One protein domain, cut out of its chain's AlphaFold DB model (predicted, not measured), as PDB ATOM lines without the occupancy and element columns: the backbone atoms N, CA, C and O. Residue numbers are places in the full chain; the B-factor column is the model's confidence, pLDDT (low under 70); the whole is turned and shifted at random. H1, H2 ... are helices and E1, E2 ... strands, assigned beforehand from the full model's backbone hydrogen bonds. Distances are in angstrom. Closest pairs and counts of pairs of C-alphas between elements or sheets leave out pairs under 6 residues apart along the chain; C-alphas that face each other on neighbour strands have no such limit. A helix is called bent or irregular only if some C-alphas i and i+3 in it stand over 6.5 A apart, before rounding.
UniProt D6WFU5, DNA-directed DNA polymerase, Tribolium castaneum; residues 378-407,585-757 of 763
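This is residues 378 to 407 and 585 to 757 of the 763 residues of the protein "DNA-directed DNA polymerase" of Tribolium castaneum (UniProt D6WFU5). Look for two four-stranded sheets partly face to face, their strands crossed, with H5 packed on the outer side of one sheet, H1 over the outer side of the other, and a long, bent hairpin arm of E9 and E10 whose tip, residues 723 to 728, sticks out. H4 packs by the E8 edge of the first sheet, while H2, H3 and the loop 632 to 654 lie toward the E5 edge of the second. The 203 printed residues hold five named helices and ten named strands, in the order E1 E2 H1 E3 E4 H2 H3 E5 E6 E7 E8 H4 H5 E9 E10. The sheets, ordered E1 E6 E7 E8, E3 E4 E2 E5 and E9 E10, are antiparallel; the class is mixed. The whole is compact, with a radius of gyration of the C-alphas of 18.8 A and spans of 59 by 40 by 33 A.

Find C-alpha 381 at (41.833, -6.111, -52.722), where E1, residues 381 to 383, begins. Its sheet goes on with E6, 664 to 671, 18.6 A long, E7, 674 to 679, and E8, 682 to 687. In the second sheet find E3, 600 to 606, E4, 609 to 614, E2, 399 to 405, 19.3 A long, and E5, 655 to 657. The helices are H1, 585 to 595, 14.5 A, H2, 619 to 624, H3, 627 to 631, H4, 692 to 697, and H5, 701 to 709, 12.1 A. E9, 714 to 724, is 28.3 A long; E10, 727 to 738, 29.9 A long, ends with C-alpha 738 at (35.317, -16.050, -43.814).

E6, E7 and E8 form a meander, each strand the antiparallel neighbour of the one before; N 676 and O 668 are 2.8 A apart. The two four-stranded sheets form a sandwich, face to face, their strands at 55 degrees; C-alphas 400 and 664 are the closest of E2 and E6, 5.6 A. H4 and H5 on one face of E1 E6 E7 E8 give two layers; H5 lies over E6 and E7, at a height over the sheet of 8.1 A. The second sheet is strongly twisted; N 401 and O 612 of E2 and E4 are 2.9 A apart. H1 is on it, over E4, at a height of 9.1 A. E4, H2 H3 and E5 form a split strand-helix-strand unit, two strands running the same way with E2 between them, its crossover right-handed. H2 only grazes this sheet. The hairpin E9 and E10 bends by 62 degrees at residues 718 and 732; N 720 and O 731 are 2.9 A apart. Every O i to N i+4 pair is within hydrogen-bond range in H2, H3, H4 and H5, and 5 of 7 in H1.

The C-alphas of Thr 394 and Asn 725 are the two farthest apart, 62.8 A. Residues 408 to 584 are not printed; C-alphas 407 and 585 are 16.1 A apart across this cut. The links E1 to E2 and H3 to E5 are long. No printed residue is under 70 in pLDDT.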
ATOM      1  N   SER A 378      42.141  -1.237 -44.820       95.25
ATOM      2  CA  SER A 378      41.840   0.047 -45.467       95.25
ATOM      3  C   SER A 378      41.483  -0.100 -46.954       95.25
ATOM      4  O   SER A 378      40.643   0.644 -47.457       95.25
ATOM      5  N   LYS A 379      42.012  -1.121 -47.634       95.81
ATOM      6  CA  LYS A 379      41.593  -1.531 -48.982       95.81
ATOM      7  C   LYS A 379      41.610  -3.051 -49.058       95.81
ATOM      8  O   LYS A 379      42.587  -3.665 -48.654       95.81
ATOM      9  N   ARG A 380      40.519  -3.664 -49.513       96.50
ATOM     10  CA  ARG A 380      40.240  -5.106 -49.378       96.50
ATOM     11  C   ARG A 380      40.849  -5.968 -50.479       96.50
ATOM     12  O   ARG A 380      40.957  -7.176 -50.302       96.50
ATOM     13  N   TYR A 381      41.257  -5.378 -51.598       96.88
ATOM     14  CA  TYR A 381      41.833  -6.111 -52.722       96.88
ATOM     15  C   TYR A 381      42.907  -5.287 -53.432       96.88
ATOM     16  O   TYR A 381      42.717  -4.091 -53.662       96.88
ATOM     17  N   ALA A 382      44.014  -5.930 -53.796       96.44
ATOM     18  CA  ALA A 382      45.031  -5.352 -54.668       96.44
ATOM     19  C   ALA A 382      45.729  -6.446 -55.481       96.44
ATOM     20  O   ALA A 382      46.045  -7.514 -54.956       96.44
ATOM     21  N   LEU A 383      46.013  -6.140 -56.746       95.69
ATOM     22  CA  LEU A 383      46.790  -6.985 -57.647       95.69
ATOM     23  C   LEU A 383      48.016  -6.194 -58.105       95.69
ATOM     24  O   LEU A 383      47.886  -5.101 -58.659       95.69
ATOM     25  N   ALA A 384      49.205  -6.730 -57.848       95.88
ATOM     26  CA  ALA A 384      50.449  -6.064 -58.192       95.88
ATOM     27  C   ALA A 384      50.658  -6.064 -59.714       95.88
ATOM     28  O   ALA A 384      50.621  -7.114 -60.354       95.88
ATOM     29  N   ASN A 385      50.942  -4.895 -60.283       96.19
ATOM     30  CA  ASN A 385      51.217  -4.722 -61.704       96.19
ATOM     31  C   ASN A 385      52.697  -4.393 -61.924       96.19
ATOM     32  O   ASN A 385      53.094  -3.232 -61.957       96.19
ATOM     33  N   ASN A 386      53.552  -5.404 -62.043       92.94
ATOM     34  CA  ASN A 386      54.979  -5.201 -62.283       92.94
ATOM     35  C   ASN A 386      55.575  -6.375 -63.067       92.94
ATOM     36  O   ASN A 386      54.943  -7.411 -63.239       92.94
ATOM     37  N   ARG A 387      56.821  -6.219 -63.526       91.50
ATOM     38  CA  ARG A 387      57.523  -7.195 -64.380       91.50
ATOM     39  C   ARG A 387      57.728  -8.588 -63.762       91.50
ATOM     40  O   ARG A 387      58.149  -9.491 -64.473       91.50
ATOM     41  N   PHE A 388      57.539  -8.733 -62.450       90.00
ATOM     42  CA  PHE A 388      57.666 -10.011 -61.745       90.00
ATOM     43  C   PHE A 388      56.316 -10.748 -61.641       90.00
ATOM     44  O   PHE A 388      56.269 -11.883 -61.172       90.00
ATOM     45  N   CYS A 389      55.240 -10.103 -62.097       88.88
ATOM     46  CA  CYS A 389      53.877 -10.613 -62.187       88.88
ATOM     47  C   CYS A 389      53.390 -10.553 -63.650       88.88
ATOM     48  O   CYS A 389      54.154 -10.250 -64.571       88.88
ATOM     49  N   GLN A 390      52.099 -10.810 -63.873       86.69
ATOM     50  CA  GLN A 390      51.460 -10.568 -65.166       86.69
ATOM     51  C   GLN A 390      51.287  -9.058 -65.389       86.69
ATOM     52  O   GLN A 390      50.367  -8.442 -64.858       86.69
ATOM     53  N   LEU A 391      52.210  -8.462 -66.148       89.38
ATOM     54  CA  LEU A 391      52.244  -7.025 -66.410       89.38
ATOM     55  C   LEU A 391      51.158  -6.607 -67.414       89.38
ATOM     56  O   LEU A 391      51.148  -7.058 -68.558       89.38
ATOM     57  N   ASP A 392      50.303  -5.678 -67.000       91.06
ATOM     58  CA  ASP A 392      49.357  -4.954 -67.842       91.06
ATOM     59  C   ASP A 392      49.963  -3.592 -68.207       91.06
ATOM     60  O   ASP A 392      50.056  -2.686 -67.372       91.06
ATOM     61  N   GLN A 393      50.389  -3.451 -69.467       90.88
ATOM     62  CA  GLN A 393      51.035  -2.235 -69.977       90.88
ATOM     63  C   GLN A 393      50.100  -1.015 -70.005       90.88
ATOM     64  O   GLN A 393      50.576   0.108 -70.146       90.88
ATOM     65  N   THR A 394      48.783  -1.212 -69.866       91.62
ATOM     66  CA  THR A 394      47.800  -0.115 -69.845       91.62
ATOM     67  C   THR A 394      47.642   0.519 -68.464       91.62
ATOM     68  O   THR A 394      47.079   1.606 -68.340       91.62
ATOM     69  N   LYS A 395      48.149  -0.141 -67.417       91.44
ATOM     70  CA  LYS A 395      48.021   0.286 -66.021       91.44
ATOM     71  C   LYS A 395      49.360   0.765 -65.467       91.44
ATOM     72  O   LYS A 395      50.417   0.294 -65.888       91.44
ATOM     73  N   PRO A 396      49.348   1.676 -64.478       92.75
ATOM     74  CA  PRO A 396      50.573   2.084 -63.809       92.75
ATOM     75  C   PRO A 396      51.239   0.891 -63.115       92.75
ATOM     76  O   PRO A 396      50.564  -0.031 -62.653       92.75
ATOM     77  N   HIS A 397      52.570   0.919 -63.018       95.62
ATOM     78  CA  HIS A 397      53.297  -0.120 -62.298       95.62
ATOM     79  C   HIS A 397      53.033  -0.015 -60.794       95.62
ATOM     80  O   HIS A 397      53.214   1.058 -60.213       95.62
ATOM     81  N   THR A 398      52.648  -1.124 -60.167       97.06
ATOM     82  CA  THR A 398      52.406  -1.224 -58.728       97.06
ATOM     83  C   THR A 398      53.166  -2.390 -58.103       97.06
ATOM     84  O   THR A 398      53.388  -3.444 -58.709       97.06
ATOM     85  N   PHE A 399      53.571  -2.197 -56.853       97.31
ATOM     86  CA  PHE A 399      54.290  -3.172 -56.050       97.31
ATOM     87  C   PHE A 399      53.623  -3.280 -54.680       97.31
ATOM     88  O   PHE A 399      53.396  -2.259 -54.027       97.31
ATOM     89  N   ILE A 400      53.303  -4.501 -54.249       98.00
ATOM     90  CA  ILE A 400      52.746  -4.750 -52.918       98.00
ATOM     91  C   ILE A 400      53.895  -5.118 -51.978       98.00
ATOM     92  O   ILE A 400      54.735  -5.948 -52.322       98.00
ATOM     93  N   VAL A 401      53.945  -4.489 -50.804       97.25
ATOM     94  CA  VAL A 401      54.975  -4.743 -49.786       97.25
ATOM     95  C   VAL A 401      54.338  -5.034 -48.441       97.25
ATOM     96  O   VAL A 401      53.367  -4.373 -48.065       97.25
ATOM     97  N   TYR A 402      54.895  -5.999 -47.710       97.69
ATOM     98  CA  TYR A 402      54.444  -6.343 -46.368       97.69
ATOM     99  C   TYR A 402      55.539  -5.998 -45.360       97.69
ATOM    100  O   TYR A 402      56.510  -6.726 -45.204       97.69
ATOM    101  N   LEU A 403      55.382  -4.865 -44.680       97.81
ATOM    102  CA  LEU A 403      56.372  -4.323 -43.760       97.81
ATOM    103  C   LEU A 403      55.993  -4.587 -42.300       97.81
ATOM    104  O   LEU A 403      54.856  -4.345 -41.908       97.81
ATOM    105  N   ASP A 404      56.953  -5.007 -41.480       97.69
ATOM    106  CA  ASP A 404      56.785  -5.292 -40.049       97.69
ATOM    107  C   ASP A 404      57.851  -4.567 -39.216       97.69
ATOM    108  O   ASP A 404      59.038  -4.578 -39.552       97.69
ATOM    109  N   ALA A 405      57.448  -3.923 -38.123       97.19
ATOM    110  CA  ALA A 405      58.363  -3.237 -37.222       97.19
ATOM    111  C   ALA A 405      59.048  -4.236 -36.281       97.19
ATOM    112  O   ALA A 405      58.436  -4.830 -35.388       97.19
ATOM    113  N   ASN A 406      60.369  -4.358 -36.399       93.06
ATOM    114  CA  ASN A 406      61.163  -5.208 -35.525       93.06
ATOM    115  C   ASN A 406      60.958  -4.841 -34.052       93.06
ATOM    116  O   ASN A 406      61.410  -3.794 -33.589       93.06
ATOM    117  N   ASN A 407      60.343  -5.754 -33.292       91.56
ATOM    118  CA  ASN A 407      60.169  -5.640 -31.843       91.56
ATOM    119  C   ASN A 407      59.597  -4.269 -31.425       91.56
ATOM    120  O   ASN A 407      60.167  -3.610 -30.553       91.56
ATOM    121  N   TYR A 585      52.263   5.701 -36.838       98.06
ATOM    122  CA  TYR A 585      51.812   6.950 -37.455       98.06
ATOM    123  C   TYR A 585      52.973   7.763 -38.037       98.06
ATOM    124  O   TYR A 585      52.855   8.261 -39.153       98.06
ATOM    125  N   ASP A 586      54.092   7.895 -37.316       97.50
ATOM    126  CA  ASP A 586      55.272   8.617 -37.802       97.50
ATOM    127  C   ASP A 586      55.839   7.933 -39.054       97.50
ATOM    128  O   ASP A 586      56.126   8.609 -40.040       97.50
ATOM    129  N   PHE A 587      55.923   6.600 -39.063       97.88
ATOM    130  CA  PHE A 587      56.364   5.849 -40.236       97.88
ATOM    131  C   PHE A 587      55.433   6.063 -41.439       97.88
ATOM    132  O   PHE A 587      55.895   6.378 -42.535       97.88
ATOM    133  N   HIS A 588      54.116   5.972 -41.243       97.56
ATOM    134  CA  HIS A 588      53.160   6.166 -42.331       97.56
ATOM    135  C   HIS A 588      53.145   7.612 -42.855       97.56
ATOM    136  O   HIS A 588      53.356   7.838 -44.047       97.56
ATOM    137  N   TYR A 589      52.935   8.595 -41.974       96.94
ATOM    138  CA  TYR A 589      52.711   9.988 -42.366       96.94
ATOM    139  C   TYR A 589      53.990  10.752 -42.698       96.94
ATOM    140  O   TYR A 589      53.992  11.531 -43.648       96.94
ATOM    141  N   LYS A 590      55.078  10.557 -41.940       95.81
ATOM    142  CA  LYS A 590      56.313  11.332 -42.145       95.81
ATOM    143  C   LYS A 590      57.248  10.688 -43.158       95.81
ATOM    144  O   LYS A 590      57.950  11.424 -43.847       95.81
ATOM    145  N   ILE A 591      57.261   9.357 -43.255       96.06
ATOM    146  CA  ILE A 591      58.188   8.627 -44.132       96.06
ATOM    147  C   ILE A 591      57.485   8.185 -45.418       96.06
ATOM    148  O   ILE A 591      57.801   8.690 -46.494       96.06
ATOM    149  N   MET A 592      56.510   7.276 -45.319       96.81
ATOM    150  CA  MET A 592      55.942   6.611 -46.497       96.81
ATOM    151  C   MET A 592      55.103   7.553 -47.372       96.81
ATOM    152  O   MET A 592      55.334   7.621 -48.580       96.81
ATOM    153  N   LEU A 593      54.187   8.328 -46.782       95.00
ATOM    154  CA  LEU A 593      53.364   9.290 -47.527       95.00
ATOM    155  C   LEU A 593      54.186  10.444 -48.115       95.00
ATOM    156  O   LEU A 593      53.908  10.881 -49.229       95.00
ATOM    157  N   SER A 594      55.228  10.904 -47.417       93.56
ATOM    158  CA  SER A 594      56.151  11.919 -47.945       93.56
ATOM    159  C   SER A 594      56.937  11.413 -49.159       93.56
ATOM    160  O   SER A 594      57.214  12.177 -50.081       93.56
ATOM    161  N   ARG A 595      57.309  10.125 -49.173       93.88
ATOM    162  CA  ARG A 595      58.112   9.517 -50.246       93.88
ATOM    163  C   ARG A 595      57.290   9.135 -51.476       93.88
ATOM    164  O   ARG A 595      57.799   9.211 -52.603       93.88
ATOM    165  N   TYR A 596      56.037   8.739 -51.267       95.62
ATOM    166  CA  TYR A 596      55.102   8.341 -52.320       95.62
ATOM    167  C   TYR A 596      53.805   9.170 -52.281       95.62
ATOM    168  O   TYR A 596      52.728   8.592 -52.129       95.62
ATOM    169  N   PRO A 597      53.855  10.509 -52.442       93.06
ATOM    170  CA  PRO A 597      52.648  11.331 -52.388       93.06
ATOM    171  C   PRO A 597      51.648  10.881 -53.454       93.06
ATOM    172  O   PRO A 597      52.019  10.792 -54.623       93.06
ATOM    173  N   GLN A 598      50.415  10.561 -53.044       90.50
ATOM    174  CA  GLN A 598      49.331  10.067 -53.916       90.50
ATOM    175  C   GLN A 598      49.664   8.789 -54.718       90.50
ATOM    176  O   GLN A 598      48.910   8.389 -55.595       90.50
ATOM    177  N   ARG A 599      50.794   8.133 -54.422       95.69
ATOM    178  CA  ARG A 599      51.301   6.932 -55.107       95.69
ATOM    179  C   ARG A 599      51.391   5.735 -54.166       95.69
ATOM    180  O   ARG A 599      52.141   4.798 -54.428       95.69
ATOM    181  N   ILE A 600      50.686   5.785 -53.044       96.44
ATOM    182  CA  ILE A 600      50.673   4.732 -52.037       96.44
ATOM    183  C   ILE A 600      49.277   4.601 -51.457       96.44
ATOM    184  O   ILE A 600      48.668   5.602 -51.090       96.44
ATOM    185  N   ASN A 601      48.820   3.362 -51.343       95.81
ATOM    186  CA  ASN A 601      47.611   2.996 -50.626       95.81
ATOM    187  C   ASN A 601      48.010   2.094 -49.463       95.81
ATOM    188  O   ASN A 601      48.705   1.088 -49.655       95.81
ATOM    189  N   LEU A 602      47.567   2.424 -48.253       97.75
ATOM    190  CA  LEU A 602      47.612   1.479 -47.149       97.75
ATOM    191  C   LEU A 602      46.510   0.443 -47.374       97.75
ATOM    192  O   LEU A 602      45.330   0.766 -47.323       97.75
ATOM    193  N   LEU A 603      46.880  -0.814 -47.604       97.88
ATOM    194  CA  LEU A 603      45.905  -1.893 -47.763       97.88
ATOM    195  C   LEU A 603      45.431  -2.389 -46.400       97.88
ATOM    196  O   LEU A 603      44.237  -2.565 -46.160       97.88
ATOM    197  N   TYR A 604      46.374  -2.606 -45.485       97.69
ATOM    198  CA  TYR A 604      46.095  -3.286 -44.228       97.69
ATOM    199  C   TYR A 604      47.088  -2.903 -43.130       97.69
ATOM    200  O   TYR A 604      48.270  -2.683 -43.395       97.69
ATOM    201  N   MET A 605      46.615  -2.876 -41.884       96.44
ATOM    202  CA  MET A 605      47.442  -2.709 -40.689       96.44
ATOM    203  C   MET A 605      47.058  -3.746 -39.631       96.44
ATOM    204  O   MET A 605      45.875  -3.911 -39.331       96.44
ATOM    205  N   ASP A 606      48.049  -4.383 -39.002       95.94
ATOM    206  CA  ASP A 606      47.879  -5.099 -37.732       95.94
ATOM    207  C   ASP A 606      49.036  -4.768 -36.797       95.94
ATOM    208  O   ASP A 606      50.130  -5.302 -36.940       95.94
ATOM    209  N   THR A 607      48.753  -3.885 -35.841       95.19
ATOM    210  CA  THR A 607      49.596  -3.455 -34.721       95.19
ATOM    211  C   THR A 607      50.948  -2.866 -35.123       95.19
ATOM    212  O   THR A 607      51.112  -1.652 -35.053       95.19
ATOM    213  N   ASP A 608      51.899  -3.717 -35.488       96.88
ATOM    214  CA  ASP A 608      53.289  -3.436 -35.839       96.88
ATOM    215  C   ASP A 608      53.585  -3.616 -37.329       96.88
ATOM    216  O   ASP A 608      54.707  -3.366 -37.762       96.88
ATOM    217  N   SER A 609      52.574  -3.967 -38.124       97.50
ATOM    218  CA  SER A 609      52.751  -4.258 -39.539       97.50
ATOM    219  C   SER A 609      51.828  -3.458 -40.460       97.50
ATOM    220  O   SER A 609      50.692  -3.127 -40.102       97.50
ATOM    221  N   PHE A 610      52.332  -3.163 -41.658       98.44
ATOM    222  CA  PHE A 610      51.639  -2.497 -42.754       98.44
ATOM    223  C   PHE A 610      51.756  -3.315 -44.038       98.44
ATOM    224  O   PHE A 610      52.838  -3.780 -44.383       98.44
ATOM    225  N   ILE A 611      50.663  -3.424 -44.788       98.56
ATOM    226  CA  ILE A 611      50.685  -3.885 -46.177       98.56
ATOM    227  C   ILE A 611      50.350  -2.684 -47.055       98.56
ATOM    228  O   ILE A 611      49.284  -2.089 -46.889       98.56
ATOM    229  N   TYR A 612      51.253  -2.324 -47.962       98.56
ATOM    230  CA  TYR A 612      51.075  -1.205 -48.888       98.56
ATOM    231  C   TYR A 612      50.978  -1.693 -50.327       98.56
ATOM    232  O   TYR A 612      51.682  -2.621 -50.711       98.56
ATOM    233  N   GLU A 613      50.181  -0.999 -51.132       98.12
ATOM    234  CA  GLU A 613      50.294  -0.977 -52.590       98.12
ATOM    235  C   GLU A 613      50.970   0.341 -52.976       98.12
ATOM    236  O   GLU A 613      50.464   1.417 -52.661       98.12
ATOM    237  N   ILE A 614      52.126   0.266 -53.630       98.00
ATOM    238  CA  ILE A 614      52.931   1.432 -54.005       98.00
ATOM    239  C   ILE A 614      53.021   1.494 -55.524       98.00
ATOM    240  O   ILE A 614      53.442   0.530 -56.161       98.00
ATOM    241  N   GLN A 615      52.696   2.640 -56.116       97.38
ATOM    242  CA  GLN A 615      52.918   2.900 -57.533       97.38
ATOM    243  C   GLN A 615      54.412   3.156 -57.793       97.38
ATOM    244  O   GLN A 615      54.902   4.291 -57.743       97.38
ATOM    245  N   THR A 616      55.145   2.072 -58.040       95.25
ATOM    246  CA  THR A 616      56.574   2.031 -58.368       95.25
ATOM    247  C   THR A 616      56.872   0.816 -59.247       95.25
ATOM    248  O   THR A 616      56.152  -0.179 -59.229       95.25
ATOM    249  N   CYS A 617      57.968   0.872 -60.006       90.69
ATOM    250  CA  CYS A 617      58.432  -0.275 -60.786       90.69
ATOM    251  C   CYS A 617      58.998  -1.394 -59.897       90.69
ATOM    252  O   CYS A 617      58.925  -2.565 -60.270       90.69
ATOM    253  N   ASN A 618      59.634  -1.033 -58.775       93.81
ATOM    254  CA  ASN A 618      60.262  -1.972 -57.846       93.81
ATOM    255  C   ASN A 618      60.602  -1.272 -56.519       93.81
ATOM    256  O   ASN A 618      61.551  -0.488 -56.465       93.81
ATOM    257  N   PHE A 619      59.899  -1.626 -55.443       95.31
ATOM    258  CA  PHE A 619      60.159  -1.076 -54.112       95.31
ATOM    259  C   PHE A 619      61.580  -1.364 -53.602       95.31
ATOM    260  O   PHE A 619      62.211  -0.497 -53.006       95.31
ATOM    261  N   PHE A 620      62.129  -2.553 -53.864       95.25
ATOM    262  CA  PHE A 620      63.485  -2.895 -53.418       95.25
ATOM    263  C   PHE A 620      64.548  -2.056 -54.129       95.25
ATOM    264  O   PHE A 620      65.583  -1.748 -53.548       95.25
ATOM    265  N   ARG A 621      64.275  -1.613 -55.362       93.75
ATOM    266  CA  ARG A 621      65.132  -0.640 -56.046       93.75
ATOM    267  C   ARG A 621      65.049   0.723 -55.365       93.75
ATOM    268  O   ARG A 621      66.083   1.331 -55.118       93.75
ATOM    269  N   ASP A 622      63.843   1.179 -55.032       94.56
ATOM    270  CA  ASP A 622      63.667   2.432 -54.291       94.56
ATOM    271  C   ASP A 622      64.424   2.394 -52.953       94.56
ATOM    272  O   ASP A 622      65.089   3.364 -52.606       94.56
ATOM    273  N   LEU A 623      64.394   1.255 -52.251       93.94
ATOM    274  CA  LEU A 623      65.141   1.026 -51.012       93.94
ATOM    275  C   LEU A 623      66.664   1.005 -51.225       93.94
ATOM    276  O   LEU A 623      67.402   1.534 -50.403       93.94
ATOM    277  N   GLN A 624      67.145   0.403 -52.316       92.69
ATOM    278  CA  GLN A 624      68.574   0.301 -52.624       92.69
ATOM    279  C   GLN A 624      69.223   1.667 -52.897       92.69
ATOM    280  O   GLN A 624      70.377   1.876 -52.529       92.69
ATOM    281  N   PHE A 625      68.507   2.573 -53.566       91.69
ATOM    282  CA  PHE A 625      69.042   3.865 -54.016       91.69
ATOM    283  C   PHE A 625      68.671   5.047 -53.103       91.69
ATOM    284  O   PHE A 625      68.998   6.189 -53.422       91.69
ATOM    285  N   ASP A 626      68.014   4.790 -51.971       92.38
ATOM    286  CA  ASP A 626      67.641   5.796 -50.975       92.38
ATOM    287  C   ASP A 626      68.261   5.436 -49.619       92.38
ATOM    288  O   ASP A 626      67.686   4.689 -48.829       92.38
ATOM    289  N   GLU A 627      69.457   5.965 -49.345       91.62
ATOM    290  CA  GLU A 627      70.211   5.648 -48.121       91.62
ATOM    291  C   GLU A 627      69.426   6.014 -46.849       91.62
ATOM    292  O   GLU A 627      69.452   5.276 -45.866       91.62
ATOM    293  N   LYS A 628      68.652   7.111 -46.881       91.56
ATOM    294  CA  LYS A 628      67.825   7.534 -45.741       91.56
ATOM    295  C   LYS A 628      66.709   6.533 -45.469       91.56
ATOM    296  O   LYS A 628      66.410   6.252 -44.311       91.56
ATOM    297  N   LEU A 629      66.087   6.000 -46.522       91.94
ATOM    298  CA  LEU A 629      65.100   4.937 -46.378       91.94
ATOM    299  C   LEU A 629      65.772   3.641 -45.908       91.94
ATOM    300  O   LEU A 629      65.294   3.027 -44.961       91.94
ATOM    301  N   LEU A 630      66.909   3.265 -46.497       93.44
ATOM    302  CA  LEU A 630      67.660   2.055 -46.157       93.44
ATOM    303  C   LEU A 630      68.069   2.004 -44.676       93.44
ATOM    304  O   LEU A 630      67.987   0.948 -44.048       93.44
ATOM    305  N   GLU A 631      68.451   3.138 -44.083       94.69
ATOM    306  CA  GLU A 631      68.773   3.242 -42.655       94.69
ATOM    307  C   GLU A 631      67.601   2.877 -41.733       94.69
ATOM    308  O   GLU A 631      67.821   2.432 -40.601       94.69
ATOM    309  N   LEU A 632      66.358   3.049 -42.186       95.81
ATOM    310  CA  LEU A 632      65.150   2.726 -41.422       95.81
ATOM    311  C   LEU A 632      64.778   1.240 -41.499       95.81
ATOM    312  O   LEU A 632      63.919   0.799 -40.732       95.81
ATOM    313  N   PHE A 633      65.435   0.470 -42.372       96.75
ATOM    314  CA  PHE A 633      65.078  -0.915 -42.649       96.75
ATOM    315  C   PHE A 633      66.085  -1.928 -42.100       96.75
ATOM    316  O   PHE A 633      67.294  -1.699 -42.057       96.75
ATOM    317  N   ASP A 634      65.566  -3.079 -41.685       95.81
ATOM    318  CA  ASP A 634      66.315  -4.318 -41.513       95.81
ATOM    319  C   ASP A 634      66.261  -5.109 -42.819       95.81
ATOM    320  O   ASP A 634      65.212  -5.597 -43.238       95.81
ATOM    321  N   THR A 635      67.420  -5.215 -43.460       95.88
ATOM    322  CA  THR A 635      67.605  -5.888 -44.749       95.88
ATOM    323  C   THR A 635      68.304  -7.235 -44.597       95.88
ATOM    324  O   THR A 635      68.704  -7.849 -45.582       95.88
ATOM    325  N   SER A 636      68.496  -7.708 -43.362       92.88
ATOM    326  CA  SER A 636      69.344  -8.867 -43.073       92.88
ATOM    327  C   SER A 636      68.816 -10.202 -43.599       92.88
ATOM    328  O   SER A 636      69.615 -11.124 -43.773       92.88
ATOM    329  N   ASN A 637      67.512 -10.293 -43.869       90.19
ATOM    330  CA  ASN A 637      66.861 -11.471 -44.441       90.19
ATOM    331  C   ASN A 637      66.407 -11.279 -45.899       90.19
ATOM    332  O   ASN A 637      65.828 -12.202 -46.460       90.19
ATOM    333  N   LEU A 638      66.642 -10.112 -46.514       93.19
ATOM    334  CA  LEU A 638      66.178  -9.866 -47.881       93.19
ATOM    335  C   LEU A 638      66.861 -10.799 -48.887       93.19
ATOM    336  O   LEU A 638      68.066 -11.055 -48.805       93.19
ATOM    337  N   ASP A 639      66.088 -11.242 -49.878       90.31
ATOM    338  CA  ASP A 639      66.588 -12.000 -51.020       90.31
ATOM    339  C   ASP A 639      67.779 -11.287 -51.693       90.31
ATOM    340  O   ASP A 639      67.727 -10.107 -52.065       90.31
ATOM    341  N   LYS A 640      68.867 -12.040 -51.886       90.81
ATOM    342  CA  LYS A 640      70.115 -11.566 -52.494       90.81
ATOM    343  C   LYS A 640      69.920 -11.041 -53.917       90.81
ATOM    344  O   LYS A 640      70.736 -10.232 -54.359       90.81
ATOM    345  N   ARG A 641      68.855 -11.448 -54.622       91.75
ATOM    346  CA  ARG A 641      68.532 -10.990 -55.988       91.75
ATOM    347  C   ARG A 641      68.403  -9.472 -56.111       91.75
ATOM    348  O   ARG A 641      68.566  -8.933 -57.201       91.75
ATOM    349  N   TRP A 642      68.123  -8.781 -55.007       92.56
ATOM    350  CA  TRP A 642      67.969  -7.328 -54.984       92.56
ATOM    351  C   TRP A 642      69.295  -6.566 -54.869       92.56
ATOM    352  O   TRP A 642      69.306  -5.354 -55.047       92.56
ATOM    353  N   GLY A 643      70.415  -7.243 -54.577       91.56
ATOM    354  CA  GLY A 643      71.724  -6.594 -54.434       91.56
ATOM    355  C   GLY A 643      71.807  -5.603 -53.262       91.56
ATOM    356  O   GLY A 643      72.637  -4.695 -53.287       91.56
ATOM    357  N   ILE A 644      70.939  -5.750 -52.255       94.00
ATOM    358  CA  ILE A 644      70.909  -4.908 -51.053       94.00
ATOM    359  C   ILE A 644      71.754  -5.581 -49.962       94.00
ATOM    360  O   ILE A 644      71.523  -6.753 -49.654       94.00
ATOM    361  N   PRO A 645      72.732  -4.885 -49.356       91.19
ATOM    362  CA  PRO A 645      73.550  -5.471 -48.302       91.19
ATOM    363  C   PRO A 645      72.727  -5.713 -47.023       91.19
ATOM    364  O   PRO A 645      71.864  -4.895 -46.689       91.19
ATOM    365  N   PRO A 646      73.012  -6.785 -46.258       93.62
ATOM    366  CA  PRO A 646      72.336  -7.051 -44.994       93.62
ATOM    367  C   PRO A 646      72.726  -6.010 -43.935       93.62
ATOM    368  O   PRO A 646      73.904  -5.833 -43.624       93.62
ATOM    369  N   ARG A 647      71.735  -5.336 -43.345       93.06
ATOM    370  CA  ARG A 647      71.899  -4.310 -42.302       93.06
ATOM    371  C   ARG A 647      70.846  -4.471 -41.206       93.06
ATOM    372  O   ARG A 647      69.810  -5.086 -41.425       93.06
ATOM    373  N   ASN A 648      71.113  -3.896 -40.029       92.50
ATOM    374  CA  ASN A 648      70.137  -3.708 -38.944       92.50
ATOM    375  C   ASN A 648      69.433  -4.979 -38.416       92.50
ATOM    376  O   ASN A 648      68.335  -4.886 -37.861       92.50
ATOM    377  N   LYS A 649      70.076  -6.150 -38.518       90.50
ATOM    378  CA  LYS A 649      69.515  -7.448 -38.105       90.50
ATOM    379  C   LYS A 649      68.882  -7.406 -36.711       90.50
ATOM    380  O   LYS A 649      69.590  -7.351 -35.705       90.50
ATOM    381  N   LYS A 650      67.552  -7.521 -36.657       86.69
ATOM    382  CA  LYS A 650      66.711  -7.529 -35.444       86.69
ATOM    383  C   LYS A 650      66.831  -6.276 -34.565       86.69
ATOM    384  O   LYS A 650      66.473  -6.336 -33.385       86.69
ATOM    385  N   VAL A 651      67.321  -5.157 -35.099       90.38
ATOM    386  CA  VAL A 651      67.412  -3.894 -34.354       90.38
ATOM    387  C   VAL A 651      65.991  -3.371 -34.081       90.38
ATOM    388  O   VAL A 651      65.218  -3.222 -35.032       90.38
ATOM    389  N   PRO A 652      65.611  -3.104 -32.814       92.31
ATOM    390  CA  PRO A 652      64.272  -2.628 -32.483       92.31
ATOM    391  C   PRO A 652      63.924  -1.299 -33.163       92.31
ATOM    392  O   PRO A 652      64.735  -0.374 -33.171       92.31
ATOM    393  N   GLY A 653      62.702  -1.190 -33.688       94.12
ATOM    394  CA  GLY A 653      62.208   0.022 -34.353       94.12
ATOM    395  C   GLY A 653      62.703   0.212 -35.790       94.12
ATOM    396  O   GLY A 653      62.597   1.312 -36.324       94.12
ATOM    397  N   LYS A 654      63.253  -0.834 -36.417       95.94
ATOM    398  CA  LYS A 654      63.520  -0.885 -37.862       95.94
ATOM    399  C   LYS A 654      62.413  -1.660 -38.568       95.94
ATOM    400  O   LYS A 654      61.905  -2.627 -38.004       95.94
ATOM    401  N   MET A 655      62.051  -1.256 -39.780       97.62
ATOM    402  CA  MET A 655      61.059  -1.972 -40.587       97.62
ATOM    403  C   MET A 655      61.730  -3.096 -41.374       97.62
ATOM    404  O   MET A 655      62.807  -2.902 -41.920       97.62
ATOM    405  N   LYS A 656      61.115  -4.266 -41.464       96.12
ATOM    406  CA  LYS A 656      61.564  -5.361 -42.338       96.12
ATOM    407  C   LYS A 656      60.461  -5.733 -43.308       96.12
ATOM    408  O   LYS A 656      59.292  -5.523 -43.006       96.12
ATOM    409  N   ASP A 657      60.843  -6.306 -44.438       96.50
ATOM    410  CA  ASP A 657      59.901  -7.008 -45.302       96.50
ATOM    411  C   ASP A 657      59.608  -8.397 -44.709       96.50
ATOM    412  O   ASP A 657      60.522  -9.193 -44.501       96.50
ATOM    413  N   GLU A 658      58.344  -8.675 -44.400       95.06
ATOM    414  CA  GLU A 658      57.886  -9.938 -43.797       95.06
ATOM    415  C   GLU A 658      57.903 -11.098 -44.805       95.06
ATOM    416  O   GLU A 658      57.834 -12.266 -44.422       95.06
ATOM    417  N   CYS A 659      58.011 -10.782 -46.098       95.12
ATOM    418  CA  CYS A 659      58.121 -11.746 -47.186       95.12
ATOM    419  C   CYS A 659      59.581 -12.067 -47.558       95.12
ATOM    420  O   CYS A 659      59.806 -12.767 -48.545       95.12
ATOM    421  N   ASP A 660      60.567 -11.589 -46.786       94.06
ATOM    422  CA  ASP A 660      62.006 -11.811 -47.001       94.06
ATOM    423  C   ASP A 660      62.475 -11.458 -48.437       94.06
ATOM    424  O   ASP A 660      63.409 -12.038 -48.990       94.06
ATOM    425  N   GLY A 661      61.834 -10.478 -49.075       93.50
ATOM    426  CA  GLY A 661      62.126 -10.038 -50.437       93.50
ATOM    427  C   GLY A 661      61.381 -10.797 -51.541       93.50
ATOM    428  O   GLY A 661      61.598 -10.483 -52.720       93.50
ATOM    429  N   LYS A 662      60.527 -11.774 -51.206       95.12
ATOM    430  CA  LYS A 662      59.632 -12.453 -52.160       95.12
ATOM    431  C   LYS A 662      58.572 -11.487 -52.702       95.12
ATOM    432  O   LYS A 662      58.155 -10.564 -52.006       95.12
ATOM    433  N   VAL A 663      58.140 -11.671 -53.954       95.06
ATOM    434  CA  VAL A 663      57.166 -10.754 -54.575       95.06
ATOM    435  C   VAL A 663      55.756 -11.102 -54.123       95.06
ATOM    436  O   VAL A 663      55.280 -12.211 -54.349       95.06
ATOM    437  N   VAL A 664      55.060 -10.127 -53.543       96.69
ATOM    438  CA  VAL A 664      53.621 -10.226 -53.285       96.69
ATOM    439  C   VAL A 664      52.864  -9.889 -54.571       96.69
ATOM    440  O   VAL A 664      52.955  -8.769 -55.076       96.69
ATOM    441  N   ARG A 665      52.126 -10.863 -55.109       95.81
ATOM    442  CA  ARG A 665      51.385 -10.740 -56.374       95.81
ATOM    443  C   ARG A 665      49.964 -10.244 -56.165       95.81
ATOM    444  O   ARG A 665      49.483  -9.417 -56.934       95.81
ATOM    445  N   GLU A 666      49.313 -10.722 -55.114       96.19
ATOM    446  CA  GLU A 666      47.915 -10.430 -54.813       96.19
ATOM    447  C   GLU A 666      47.715 -10.294 -53.304       96.19
ATOM    448  O   GLU A 666      48.337 -11.004 -52.508       96.19
ATOM    449  N   PHE A 667      46.818  -9.391 -52.918       97.50
ATOM    450  CA  PHE A 667      46.333  -9.232 -51.556       97.50
ATOM    451  C   PHE A 667      44.802  -9.268 -51.524       97.50
ATOM    452  O   PHE A 667      44.143  -8.513 -52.238       97.50
ATOM    453  N   CYS A 668      44.252 -10.081 -50.619       96.94
ATOM    454  CA  CYS A 668      42.822 -10.168 -50.321       96.94
ATOM    455  C   CYS A 668      42.589  -9.968 -48.816       96.94
ATOM    456  O   CYS A 668      42.806 -10.880 -48.016       96.94
ATOM    457  N   GLY A 669      42.122  -8.790 -48.414       96.38
ATOM    458  CA  GLY A 669      41.770  -8.437 -47.041       96.38
ATOM    459  C   GLY A 669      40.265  -8.514 -46.796       96.38
ATOM    460  O   GLY A 669      39.511  -7.628 -47.187       96.38
ATOM    461  N   VAL A 670      39.809  -9.557 -46.101       94.81
ATOM    462  CA  VAL A 670      38.385  -9.701 -45.747       94.81
ATOM    463  C   VAL A 670      38.008  -8.720 -44.639       94.81
ATOM    464  O   VAL A 670      36.948  -8.106 -44.708       94.81
ATOM    465  N   GLY A 671      38.893  -8.552 -43.653       92.19
ATOM    466  CA  GLY A 671      38.719  -7.643 -42.525       92.19
ATOM    467  C   GLY A 671      39.831  -7.807 -41.486       92.19
ATOM    468  O   GLY A 671      40.877  -8.411 -41.740       92.19
ATOM    469  N   ALA A 672      39.617  -7.284 -40.278       91.12
ATOM    470  CA  ALA A 672      40.617  -7.346 -39.211       91.12
ATOM    471  C   ALA A 672      41.052  -8.790 -38.881       91.12
ATOM    472  O   ALA A 672      40.256  -9.612 -38.435       91.12
ATOM    473  N   LYS A 673      42.352  -9.058 -39.025       92.62
ATOM    474  CA  LYS A 673      43.044 -10.342 -38.792       92.62
ATOM    475  C   LYS A 673      42.588 -11.488 -39.700       92.62
ATOM    476  O   LYS A 673      42.802 -12.662 -39.370       92.62
ATOM    477  N   VAL A 674      41.978 -11.151 -40.834       94.88
ATOM    478  CA  VAL A 674      41.500 -12.103 -41.838       94.88
ATOM    479  C   VAL A 674      41.899 -11.599 -43.224       94.88
ATOM    480  O   VAL A 674      41.251 -10.720 -43.787       94.88
ATOM    481  N   TYR A 675      42.988 -12.142 -43.762       95.50
ATOM    482  CA  TYR A 675      43.511 -11.777 -45.077       95.50
ATOM    483  C   TYR A 675      44.317 -12.921 -45.699       95.50
ATOM    484  O   TYR A 675      44.728 -13.859 -45.007       95.50
ATOM    485  N   CYS A 676      44.563 -12.825 -46.998       96.62
ATOM    486  CA  CYS A 676      45.421 -13.726 -47.747       96.62
ATOM    487  C   CYS A 676      46.357 -12.942 -48.674       96.62
ATOM    488  O   CYS A 676      45.994 -11.872 -49.163       96.62
ATOM    489  N   LEU A 677      47.561 -13.472 -48.872       96.31
ATOM    490  CA  LEU A 677      48.559 -12.982 -49.816       96.31
ATOM    491  C   LEU A 677      48.985 -14.134 -50.731       96.31
ATOM    492  O   LEU A 677      49.196 -15.245 -50.236       96.31
ATOM    493  N   ASP A 678      49.173 -13.850 -52.016       95.25
ATOM    494  CA  ASP A 678      49.984 -14.677 -52.917       95.25
ATOM    495  C   ASP A 678      51.416 -14.126 -52.914       95.25
ATOM    496  O   ASP A 678      51.647 -12.981 -53.316       95.25
ATOM    497  N   VAL A 679      52.367 -14.925 -52.428       95.06
ATOM    498  CA  VAL A 679      53.781 -14.567 -52.294       95.06
ATOM    499  C   VAL A 679      54.616 -15.510 -53.156       95.06
ATOM    500  O   VAL A 679      54.870 -16.650 -52.782       95.06
ATOM    501  N   ASP A 680      55.052 -15.037 -54.323       91.69
ATOM    502  CA  ASP A 680      55.780 -15.826 -55.327       91.69
ATOM    503  C   ASP A 680      55.087 -17.158 -55.724       91.69
ATOM    504  O   ASP A 680      55.741 -18.095 -56.180       91.69
ATOM    505  N   GLY A 681      53.753 -17.233 -55.640       89.50
ATOM    506  CA  GLY A 681      52.952 -18.435 -55.904       89.50
ATOM    507  C   GLY A 681      52.598 -19.241 -54.650       89.50
ATOM    508  O   GLY A 681      51.851 -20.213 -54.745       89.50
ATOM    509  N   GLU A 682      53.121 -18.866 -53.480       92.50
ATOM    510  CA  GLU A 682      52.805 -19.490 -52.193       92.50
ATOM    511  C   GLU A 682      51.719 -18.698 -51.448       92.50
ATOM    512  O   GLU A 682      51.823 -17.488 -51.246       92.50
ATOM    513  N   GLU A 683      50.685 -19.392 -50.968       92.62
ATOM    514  CA  GLU A 683      49.589 -18.753 -50.236       92.62
ATOM    515  C   GLU A 683      49.947 -18.499 -48.761       92.62
ATOM    516  O   GLU A 683      50.117 -19.431 -47.963       92.62
ATOM    517  N   VAL A 684      49.937 -17.234 -48.336       93.44
ATOM    518  CA  VAL A 684      49.998 -16.860 -46.915       93.44
ATOM    519  C   VAL A 684      48.593 -16.518 -46.429       93.44
ATOM    520  O   VAL A 684      48.048 -15.457 -46.725       93.44
ATOM    521  N   LYS A 685      47.992 -17.423 -45.646       94.31
ATOM    522  CA  LYS A 685      46.599 -17.322 -45.172       94.31
ATOM    523  C   LYS A 685      46.510 -16.946 -43.692       94.31
ATOM    524  O   LYS A 685      47.026 -17.655 -42.821       94.31
ATOM    525  N   LYS A 686      45.783 -15.871 -43.375       93.88
ATOM    526  CA  LYS A 686      45.404 -15.484 -42.008       93.88
ATOM    527  C   LYS A 686      43.886 -15.504 -41.854       93.88
ATOM    528  O   LYS A 686      43.153 -14.887 -42.618       93.88
ATOM    529  N   ALA A 687      43.418 -16.202 -40.827       92.75
ATOM    530  CA  ALA A 687      42.034 -16.161 -40.369       92.75
ATOM    531  C   ALA A 687      42.031 -16.378 -38.852       92.75
ATOM    532  O   ALA A 687      42.324 -17.479 -38.365       92.75
ATOM    533  N   MET A 688      41.819 -15.302 -38.093       89.50
ATOM    534  CA  MET A 688      41.775 -15.366 -36.632       89.50
ATOM    535  C   MET A 688      40.625 -16.265 -36.162       89.50
ATOM    536  O   MET A 688      39.526 -16.215 -36.698       89.50
ATOM    537  N   GLY A 689      40.884 -17.095 -35.148       85.56
ATOM    538  CA  GLY A 689      39.895 -18.034 -34.606       85.56
ATOM    539  C   GLY A 689      39.727 -19.324 -35.416       85.56
ATOM    540  O   GLY A 689      39.056 -20.239 -34.949       85.56
ATOM    541  N   VAL A 690      40.377 -19.441 -36.580       89.44
ATOM    542  CA  VAL A 690      40.381 -20.664 -37.394       89.44
ATOM    543  C   VAL A 690      41.652 -21.475 -37.127       89.44
ATOM    544  O   VAL A 690      42.770 -20.934 -37.134       89.44
ATOM    545  N   ARG A 691      41.485 -22.788 -36.908       86.38
ATOM    546  CA  ARG A 691      42.583 -23.738 -36.660       86.38
ATOM    547  C   ARG A 691      43.601 -23.746 -37.801       86.38
ATOM    548  O   ARG A 691      43.277 -23.471 -38.957       86.38
ATOM    549  N   LYS A 692      44.863 -24.048 -37.474       87.44
ATOM    550  CA  LYS A 692      45.980 -24.000 -38.433       87.44
ATOM    551  C   LYS A 692      45.781 -24.980 -39.592       87.44
ATOM    552  O   LYS A 692      45.895 -24.550 -40.738       87.44
ATOM    553  N   TYR A 693      45.425 -26.235 -39.310       88.50
ATOM    554  CA  TYR A 693      45.172 -27.225 -40.361       88.50
ATOM    555  C   TYR A 693      43.974 -26.849 -41.239       88.50
ATOM    556  O   TYR A 693      44.045 -27.014 -42.451       88.50
ATOM    557  N   VAL A 694      42.927 -26.241 -40.664       91.25
ATOM    558  CA  VAL A 694      41.744 -25.813 -41.428       91.25
ATOM    559  C   VAL A 694      42.107 -24.748 -42.455       91.25
ATOM    560  O   VAL A 694      41.740 -24.867 -43.617       91.25
ATOM    561  N   LYS A 695      42.906 -23.748 -42.060       91.94
ATOM    562  CA  LYS A 695      43.442 -22.747 -42.999       91.94
ATOM    563  C   LYS A 695      44.326 -23.375 -44.075       91.94
ATOM    564  O   LYS A 695      44.312 -22.917 -45.209       91.94
ATOM    565  N   ARG A 696      45.120 -24.385 -43.712       90.19
ATOM    566  CA  ARG A 696      46.056 -25.058 -44.621       90.19
ATOM    567  C   ARG A 696      45.323 -25.897 -45.671       90.19
ATOM    568  O   ARG A 696      45.644 -25.762 -46.843       90.19
ATOM    569  N   LYS A 697      44.368 -26.731 -45.246       90.25
ATOM    570  CA  LYS A 697      43.716 -27.765 -46.067       90.25
ATOM    571  C   LYS A 697      42.381 -27.342 -46.683       90.25
ATOM    572  O   LYS A 697      42.052 -27.798 -47.768       90.25
ATOM    573  N   TYR A 698      41.606 -26.494 -46.001       91.75
ATOM    574  CA  TYR A 698      40.194 -26.263 -46.338       91.75
ATOM    575  C   TYR A 698      39.858 -24.821 -46.723       91.75
ATOM    576  O   TYR A 698      38.690 -24.523 -46.952       91.75
ATOM    577  N   ILE A 699      40.830 -23.913 -46.776       92.94
ATOM    578  CA  ILE A 699      40.616 -22.528 -47.220       92.94
ATOM    579  C   ILE A 699      41.662 -22.212 -48.289       92.94
ATOM    580  O   ILE A 699      42.850 -22.418 -48.047       92.94
ATOM    581  N   SER A 700      41.224 -21.726 -49.445       91.81
ATOM    582  CA  SER A 700      42.057 -21.356 -50.604       91.81
ATOM    583  C   SER A 700      42.097 -19.838 -50.813       91.81
ATOM    584  O   SER A 700      41.245 -19.136 -50.270       91.81
ATOM    585  N   VAL A 701      43.031 -19.305 -51.615       90.56
ATOM    586  CA  VAL A 701      42.994 -17.882 -52.037       90.56
ATOM    587  C   VAL A 701      41.661 -17.528 -52.706       90.56
ATOM    588  O   VAL A 701      41.108 -16.456 -52.454       90.56
ATOM    589  N   GLU A 702      41.101 -18.444 -53.496       93.06
ATOM    590  CA  GLU A 702      39.826 -18.250 -54.190       93.06
ATOM    591  C   GLU A 702      38.653 -18.061 -53.214       93.06
ATOM    592  O   GLU A 702      37.769 -17.240 -53.449       93.06
ATOM    593  N   ASP A 703      38.674 -18.736 -52.059       95.25
ATOM    594  CA  ASP A 703      37.696 -18.504 -50.989       95.25
ATOM    595  C   ASP A 703      37.773 -17.063 -50.446       95.25
ATOM    596  O   ASP A 703      36.743 -16.436 -50.192       95.25
ATOM    597  N   TYR A 704      38.983 -16.507 -50.282       96.00
ATOM    598  CA  TYR A 704      39.160 -15.109 -49.872       96.00
ATOM    599  C   TYR A 704      38.698 -14.141 -50.963       96.00
ATOM    600  O   TYR A 704      38.005 -13.171 -50.655       96.00
ATOM    601  N   ARG A 705      39.043 -14.415 -52.226       94.75
ATOM    602  CA  ARG A 705      38.650 -13.596 -53.379       94.75
ATOM    603  C   ARG A 705      37.129 -13.535 -53.521       94.75
ATOM    604  O   ARG A 705      36.568 -12.445 -53.584       94.75
ATOM    605  N   ASN A 706      36.452 -14.681 -53.459       94.44
ATOM    606  CA  ASN A 706      34.990 -14.760 -53.507       94.44
ATOM    607  C   ASN A 706      34.319 -14.103 -52.298       94.44
ATOM    608  O   ASN A 706      33.262 -13.493 -52.438       94.44
ATOM    609  N   CYS A 707      34.937 -14.163 -51.118       95.19
ATOM    610  CA  CYS A 707      34.446 -13.447 -49.944       95.19
ATOM    611  C   CYS A 707      34.551 -11.920 -50.102       95.19
ATOM    612  O   CYS A 707      33.655 -11.189 -49.685       95.19
ATOM    613  N   VAL A 708      35.630 -11.416 -50.711       94.69
ATOM    614  CA  VAL A 708      35.839  -9.971 -50.892       94.69
ATOM    615  C   VAL A 708      35.032  -9.410 -52.063       94.69
ATOM    616  O   VAL A 708      34.344  -8.408 -51.892       94.69
ATOM    617  N   LEU A 709      35.120 -10.038 -53.238       93.56
ATOM    618  CA  LEU A 709      34.556  -9.526 -54.494       93.56
ATOM    619  C   LEU A 709      33.140 -10.063 -54.758       93.56
ATOM    620  O   LEU A 709      32.272  -9.355 -55.274       93.56
ATOM    621  N   GLY A 710      32.892 -11.318 -54.383       92.19
ATOM    622  CA  GLY A 710      31.615 -12.003 -54.593       92.19
ATOM    623  C   GLY A 710      30.626 -11.885 -53.432       92.19
ATOM    624  O   GLY A 710      29.503 -12.358 -53.568       92.19
ATOM    625  N   ASP A 711      31.022 -11.284 -52.303       90.56
ATOM    626  CA  ASP A 711      30.268 -11.278 -51.038       90.56
ATOM    627  C   ASP A 711      29.814 -12.676 -50.580       90.56
ATOM    628  O   ASP A 711      28.720 -12.878 -50.047       90.56
ATOM    629  N   VAL A 712      30.673 -13.677 -50.781       94.62
ATOM    630  CA  VAL A 712      30.371 -15.064 -50.421       94.62
ATOM    631  C   VAL A 712      30.856 -15.373 -49.006       94.62
ATOM    632  O   VAL A 712      32.041 -15.289 -48.695       94.62
ATOM    633  N   THR A 713      29.944 -15.813 -48.137       95.56
ATOM    634  CA  THR A 713      30.326 -16.374 -46.831       95.56
ATOM    635  C   THR A 713      30.894 -17.778 -47.009       95.56
ATOM    636  O   THR A 713      30.237 -18.662 -47.560       95.56
ATOM    637  N   VAL A 714      32.096 -18.015 -46.485       94.81
ATOM    638  CA  VAL A 714      32.777 -19.309 -46.586       94.81
ATOM    639  C   VAL A 714      32.602 -20.062 -45.279       94.81
ATOM    640  O   VAL A 714      33.062 -19.629 -44.221       94.81
ATOM    641  N   ARG A 715      31.948 -21.220 -45.355       94.62
ATOM    642  CA  ARG A 715      31.591 -22.046 -44.199       94.62
ATOM    643  C   ARG A 715      32.319 -23.391 -44.280       94.62
ATOM    644  O   ARG A 715      32.280 -24.045 -45.325       94.62
ATOM    645  N   ARG A 716      32.989 -23.821 -43.203       93.69
ATOM    646  CA  ARG A 716      33.744 -25.094 -43.145       93.69
ATOM    647  C   ARG A 716      33.416 -25.892 -41.887       93.69
ATOM    648  O   ARG A 716      33.142 -25.312 -40.837       93.69
ATOM    649  N   GLY A 717      33.401 -27.216 -42.035       90.06
ATOM    650  CA  GLY A 717      33.230 -28.176 -40.946       90.06
ATOM    651  C   GLY A 717      34.583 -28.699 -40.474       90.06
ATOM    652  O   GLY A 717      35.424 -28.988 -41.317       90.06
ATOM    653  N   PHE A 718      34.805 -28.774 -39.164       90.00
ATOM    654  CA  PHE A 718      36.029 -29.328 -38.581       90.00
ATOM    655  C   PHE A 718      35.824 -29.709 -37.107       90.00
ATOM    656  O   PHE A 718      34.825 -29.327 -36.492       90.00
ATOM    657  N   LEU A 719      36.779 -30.443 -36.527       88.38
ATOM    658  CA  LEU A 719      36.758 -30.791 -35.106       88.38
ATOM    659  C   LEU A 719      37.299 -29.657 -34.235       88.38
ATOM    660  O   LEU A 719      38.385 -29.120 -34.464       88.38
ATOM    661  N   GLU A 720      36.557 -29.335 -33.180       86.81
ATOM    662  CA  GLU A 720      36.958 -28.390 -32.146       86.81
ATOM    663  C   GLU A 720      36.971 -29.066 -30.774       86.81
ATOM    664  O   GLU A 720      36.052 -29.788 -30.397       86.81
ATOM    665  N   THR A 721      38.031 -28.813 -30.014       85.75
ATOM    666  CA  THR A 721      38.190 -29.281 -28.639       85.75
ATOM    667  C   THR A 721      37.660 -28.236 -27.673       85.75
ATOM    668  O   THR A 721      38.059 -27.072 -27.736       85.75
ATOM    669  N   GLY A 722      36.819 -28.660 -26.740       85.69
ATOM    670  CA  GLY A 722      36.347 -27.848 -25.629       85.69
ATOM    671  C   GLY A 722      36.594 -28.542 -24.296       85.69
ATOM    672  O   GLY A 722      36.648 -29.768 -24.220       85.69
ATOM    673  N   CYS A 723      36.703 -27.749 -23.235       83.75
ATOM    674  CA  CYS A 723      36.737 -28.237 -21.862       83.75
ATOM    675  C   CYS A 723      35.477 -27.761 -21.138       83.75
ATOM    676  O   CYS A 723      35.244 -26.554 -21.035       83.75
ATOM    677  N   LYS A 724      34.663 -28.690 -20.631       80.25
ATOM    678  CA  LYS A 724      33.510 -28.374 -19.775       80.25
ATOM    679  C   LYS A 724      33.563 -29.264 -18.544       80.25
ATOM    680  O   LYS A 724      33.710 -30.470 -18.682       80.25
ATOM    681  N   ASN A 725      33.465 -28.674 -17.352       79.56
ATOM    682  CA  ASN A 725      33.612 -29.387 -16.074       79.56
ATOM    683  C   ASN A 725      34.887 -30.252 -16.019       79.56
ATOM    684  O   ASN A 725      34.843 -31.389 -15.565       79.56
ATOM    685  N   TYR A 726      36.008 -29.715 -16.523       82.81
ATOM    686  CA  TYR A 726      37.309 -30.399 -16.612       82.81
ATOM    687  C   TYR A 726      37.330 -31.668 -17.476       82.81
ATOM    688  O   TYR A 726      38.300 -32.422 -17.452       82.81
ATOM    689  N   GLU A 727      36.288 -31.896 -18.271       83.50
ATOM    690  CA  GLU A 727      36.233 -32.976 -19.242       83.50
ATOM    691  C   GLU A 727      36.546 -32.423 -20.637       83.50
ATOM    692  O   GLU A 727      35.874 -31.508 -21.130       83.50
ATOM    693  N   LEU A 728      37.594 -32.970 -21.253       88.88
ATOM    694  CA  LEU A 728      38.039 -32.610 -22.595       88.88
ATOM    695  C   LEU A 728      37.235 -33.392 -23.632       88.88
ATOM    696  O   LEU A 728      37.199 -34.621 -23.614       88.88
ATOM    697  N   LYS A 729      36.585 -32.668 -24.540       91.00
ATOM    698  CA  LYS A 729      35.702 -33.233 -25.566       91.00
ATOM    699  C   LYS A 729      36.012 -32.641 -26.924       91.00
ATOM    700  O   LYS A 729      36.318 -31.450 -27.013       91.00
ATOM    701  N   ALA A 730      35.877 -33.452 -27.964       90.69
ATOM    702  CA  ALA A 730      35.899 -32.996 -29.344       90.69
ATOM    703  C   ALA A 730      34.478 -32.963 -29.909       90.69
ATOM    704  O   ALA A 730      33.678 -33.866 -29.664       90.69
ATOM    705  N   TYR A 731      34.162 -31.919 -30.667       89.94
ATOM    706  CA  TYR A 731      32.860 -31.716 -31.293       89.94
ATOM    707  C   TYR A 731      33.059 -31.366 -32.758       89.94
ATOM    708  O   TYR A 731      33.952 -30.585 -33.092       89.94
ATOM    709  N   TRP A 732      32.196 -31.890 -33.625       88.81
ATOM    710  CA  TRP A 732      32.124 -31.411 -34.996       88.81
ATOM    711  C   TRP A 732      31.406 -30.067 -35.014       88.81
ATOM    712  O   TRP A 732      30.273 -29.945 -34.543       88.81
ATOM    713  N   VAL A 733      32.063 -29.045 -35.552       89.44
ATOM    714  CA  VAL A 733      31.492 -27.707 -35.687       89.44
ATOM    715  C   VAL A 733      31.520 -27.287 -37.143       89.44
ATOM    716  O   VAL A 733      32.484 -27.547 -37.856       89.44
ATOM    717  N   LYS A 734      30.467 -26.601 -37.587       90.94
ATOM    718  CA  LYS A 734      30.434 -25.916 -38.880       90.94
ATOM    719  C   LYS A 734      30.382 -24.419 -38.610       90.94
ATOM    720  O   LYS A 734      29.407 -23.942 -38.036       90.94
ATOM    721  N   ARG A 735      31.442 -23.694 -38.970       90.88
ATOM    722  CA  ARG A 735      31.568 -22.252 -38.712       90.88
ATOM    723  C   ARG A 735      31.775 -21.475 -40.000       90.88
ATOM    724  O   ARG A 735      32.360 -21.994 -40.955       90.88
ATOM    725  N   ASP A 736      31.314 -20.230 -39.993       92.38
ATOM    726  CA  ASP A 736      31.722 -19.232 -40.976       92.38
ATOM    727  C   ASP A 736      33.197 -18.906 -40.709       92.38
ATOM    728  O   ASP A 736      33.551 -18.374 -39.656       92.38
ATOM    729  N   VAL A 737      34.069 -19.334 -41.621       92.94
ATOM    730  CA  VAL A 737      35.521 -19.133 -41.521       92.94
ATOM    731  C   VAL A 737      35.958 -17.840 -42.201       92.94
ATOM    732  O   VAL A 737      36.962 -17.267 -41.787       92.94
ATOM    733  N   LEU A 738      35.194 -17.368 -43.193       94.88
ATOM    734  CA  LEU A 738      35.317 -16.050 -43.814       94.88
ATOM    735  C   LEU A 738      33.911 -15.464 -43.981       94.88
ATOM    736  O   LEU A 738      33.004 -16.167 -44.429       94.88
ATOM    737  N   MET A 739      33.736 -14.192 -43.631       92.69
ATOM    738  CA  MET A 739      32.462 -13.485 -43.763       92.69
ATOM    739  C   MET A 739      32.676 -12.168 -44.516       92.69
ATOM    740  O   MET A 739      33.589 -11.427 -44.142       92.69
ATOM    741  N   PRO A 740      31.851 -11.858 -45.528       85.50
ATOM    742  CA  PRO A 740      31.905 -10.583 -46.224       85.50
ATOM    743  C   PRO A 740      31.429  -9.480 -45.273       85.50
ATOM    744  O   PRO A 740      30.316  -9.522 -44.749       85.50
ATOM    745  N   GLY A 741      32.308  -8.523 -44.984       83.06
ATOM    746  CA  GLY A 741      32.009  -7.395 -44.109       83.06
ATOM    747  C   GLY A 741      33.202  -6.965 -43.261       83.06
ATOM    748  O   GLY A 741      34.023  -7.779 -42.845       83.06
ATOM    749  N   ASP A 742      33.260  -5.674 -42.952       84.31
ATOM    750  CA  ASP A 742      34.193  -5.116 -41.981       84.31
ATOM    751  C   ASP A 742      33.411  -4.221 -41.018       84.31
ATOM    752  O   ASP A 742      32.647  -3.350 -41.419       84.31
ATOM    753  N   LYS A 743      33.578  -4.457 -39.718       88.62
ATOM    754  CA  LYS A 743      32.961  -3.622 -38.678       88.62
ATOM    755  C   LYS A 743      33.803  -2.389 -38.368       88.62
ATOM    756  O   LYS A 743      33.353  -1.486 -37.669       88.62
ATOM    757  N   LYS A 744      35.059  -2.366 -38.815       92.00
ATOM    758  CA  LYS A 744      36.010  -1.308 -38.482       92.00
ATOM    759  C   LYS A 744      36.015  -0.156 -39.467       92.00
ATOM    760  O   LYS A 744      36.459   0.924 -39.087       92.00
ATOM    761  N   ARG A 745      35.524  -0.382 -40.685       92.88
ATOM    762  CA  ARG A 745      35.471   0.586 -41.782       92.88
ATOM    763  C   ARG A 745      34.212   0.354 -42.617       92.88
ATOM    764  O   ARG A 745      33.687  -0.755 -42.625       92.88
ATOM    765  N   ARG A 746      33.736   1.388 -43.309       92.06
ATOM    766  CA  ARG A 746      32.620   1.310 -44.261       92.06
ATOM    767  C   ARG A 746      33.135   0.785 -45.592       92.06
ATOM    768  O   ARG A 746      34.058   1.366 -46.145       92.06
ATOM    769  N   ILE A 747      32.563  -0.301 -46.092       93.19
ATOM    770  CA  ILE A 747      32.915  -0.846 -47.409       93.19
ATOM    771  C   ILE A 747      32.164  -0.040 -48.473       93.19
ATOM    772  O   ILE A 747      30.953   0.139 -48.347       93.19
ATOM    773  N   ARG A 748      32.871   0.457 -49.495       93.06
ATOM    774  CA  ARG A 748      32.258   1.165 -50.630       93.06
ATOM    775  C   ARG A 748      31.533   0.194 -51.564       93.06
ATOM    776  O   ARG A 748      31.765  -1.012 -51.523       93.06
ATOM    777  N   GLU A 749      30.707   0.718 -52.466       92.06
ATOM    778  CA  GLU A 749      29.938  -0.089 -53.429       92.06
ATOM    779  C   GLU A 749      30.811  -0.987 -54.316       92.06
ATOM    780  O   GLU A 749      30.416  -2.100 -54.656       92.06
ATOM    781  N   ASN A 750      32.037  -0.553 -54.634       93.69
ATOM    782  CA  ASN A 750      32.992  -1.356 -55.398       93.69
ATOM    783  C   ASN A 750      33.589  -2.536 -54.608       93.69
ATOM    784  O   ASN A 750      34.410  -3.272 -55.151       93.69
ATOM    785  N   LYS A 751      33.207  -2.706 -53.332       93.56
ATOM    786  CA  LYS A 751      33.602  -3.775 -52.395       93.56
ATOM    787  C   LYS A 751      35.081  -3.822 -52.017       93.56
ATOM    788  O   LYS A 751      35.443  -4.554 -51.092       93.56
ATOM    789  N   VAL A 752      35.924  -3.062 -52.705       94.31
ATOM    790  CA  VAL A 752      37.380  -3.050 -52.560       94.31
ATOM    791  C   VAL A 752      37.815  -1.905 -51.659       94.31
ATOM    792  O   VAL A 752      38.552  -2.128 -50.699       94.31
ATOM    793  N   ASP A 753      37.353  -0.694 -51.939       94.62
ATOM    794  CA  ASP A 753      37.746   0.489 -51.184       94.62
ATOM    795  C   ASP A 753      36.908   0.629 -49.912       94.62
ATOM    796  O   ASP A 753      35.760   0.175 -49.835       94.62
ATOM    797  N   THR A 754      37.488   1.254 -48.885       95.00
ATOM    798  CA  THR A 754      36.798   1.450 -47.609       95.00
ATOM    799  C   THR A 754      37.036   2.835 -47.023       95.00
ATOM    800  O   THR A 754      38.130   3.397 -47.105       95.00
ATOM    801  N   ASP A 755      36.032   3.355 -46.329       94.31
ATOM    802  CA  ASP A 755      36.094   4.635 -45.636       94.31
ATOM    803  C   ASP A 755      36.119   4.454 -44.128       94.31
ATOM    804  O   ASP A 755      35.443   3.591 -43.559       94.31
ATOM    805  N   ALA A 756      36.876   5.308 -43.449       93.81
ATOM    806  CA  ALA A 756      36.767   5.398 -42.008       93.81
ATOM    807  C   ALA A 756      35.360   5.879 -41.617       93.81
ATOM    808  O   ALA A 756      34.692   6.634 -42.335       93.81
ATOM    809  N   TRP A 757      34.897   5.441 -40.448       91.88
ATOM    810  CA  TRP A 757      33.650   5.939 -39.876       91.88
ATOM    811  C   TRP A 757      33.761   7.435 -39.574       91.88
ATOM    812  O   TRP A 757      34.840   7.947 -39.273       91.88
TER     813      TRP A 757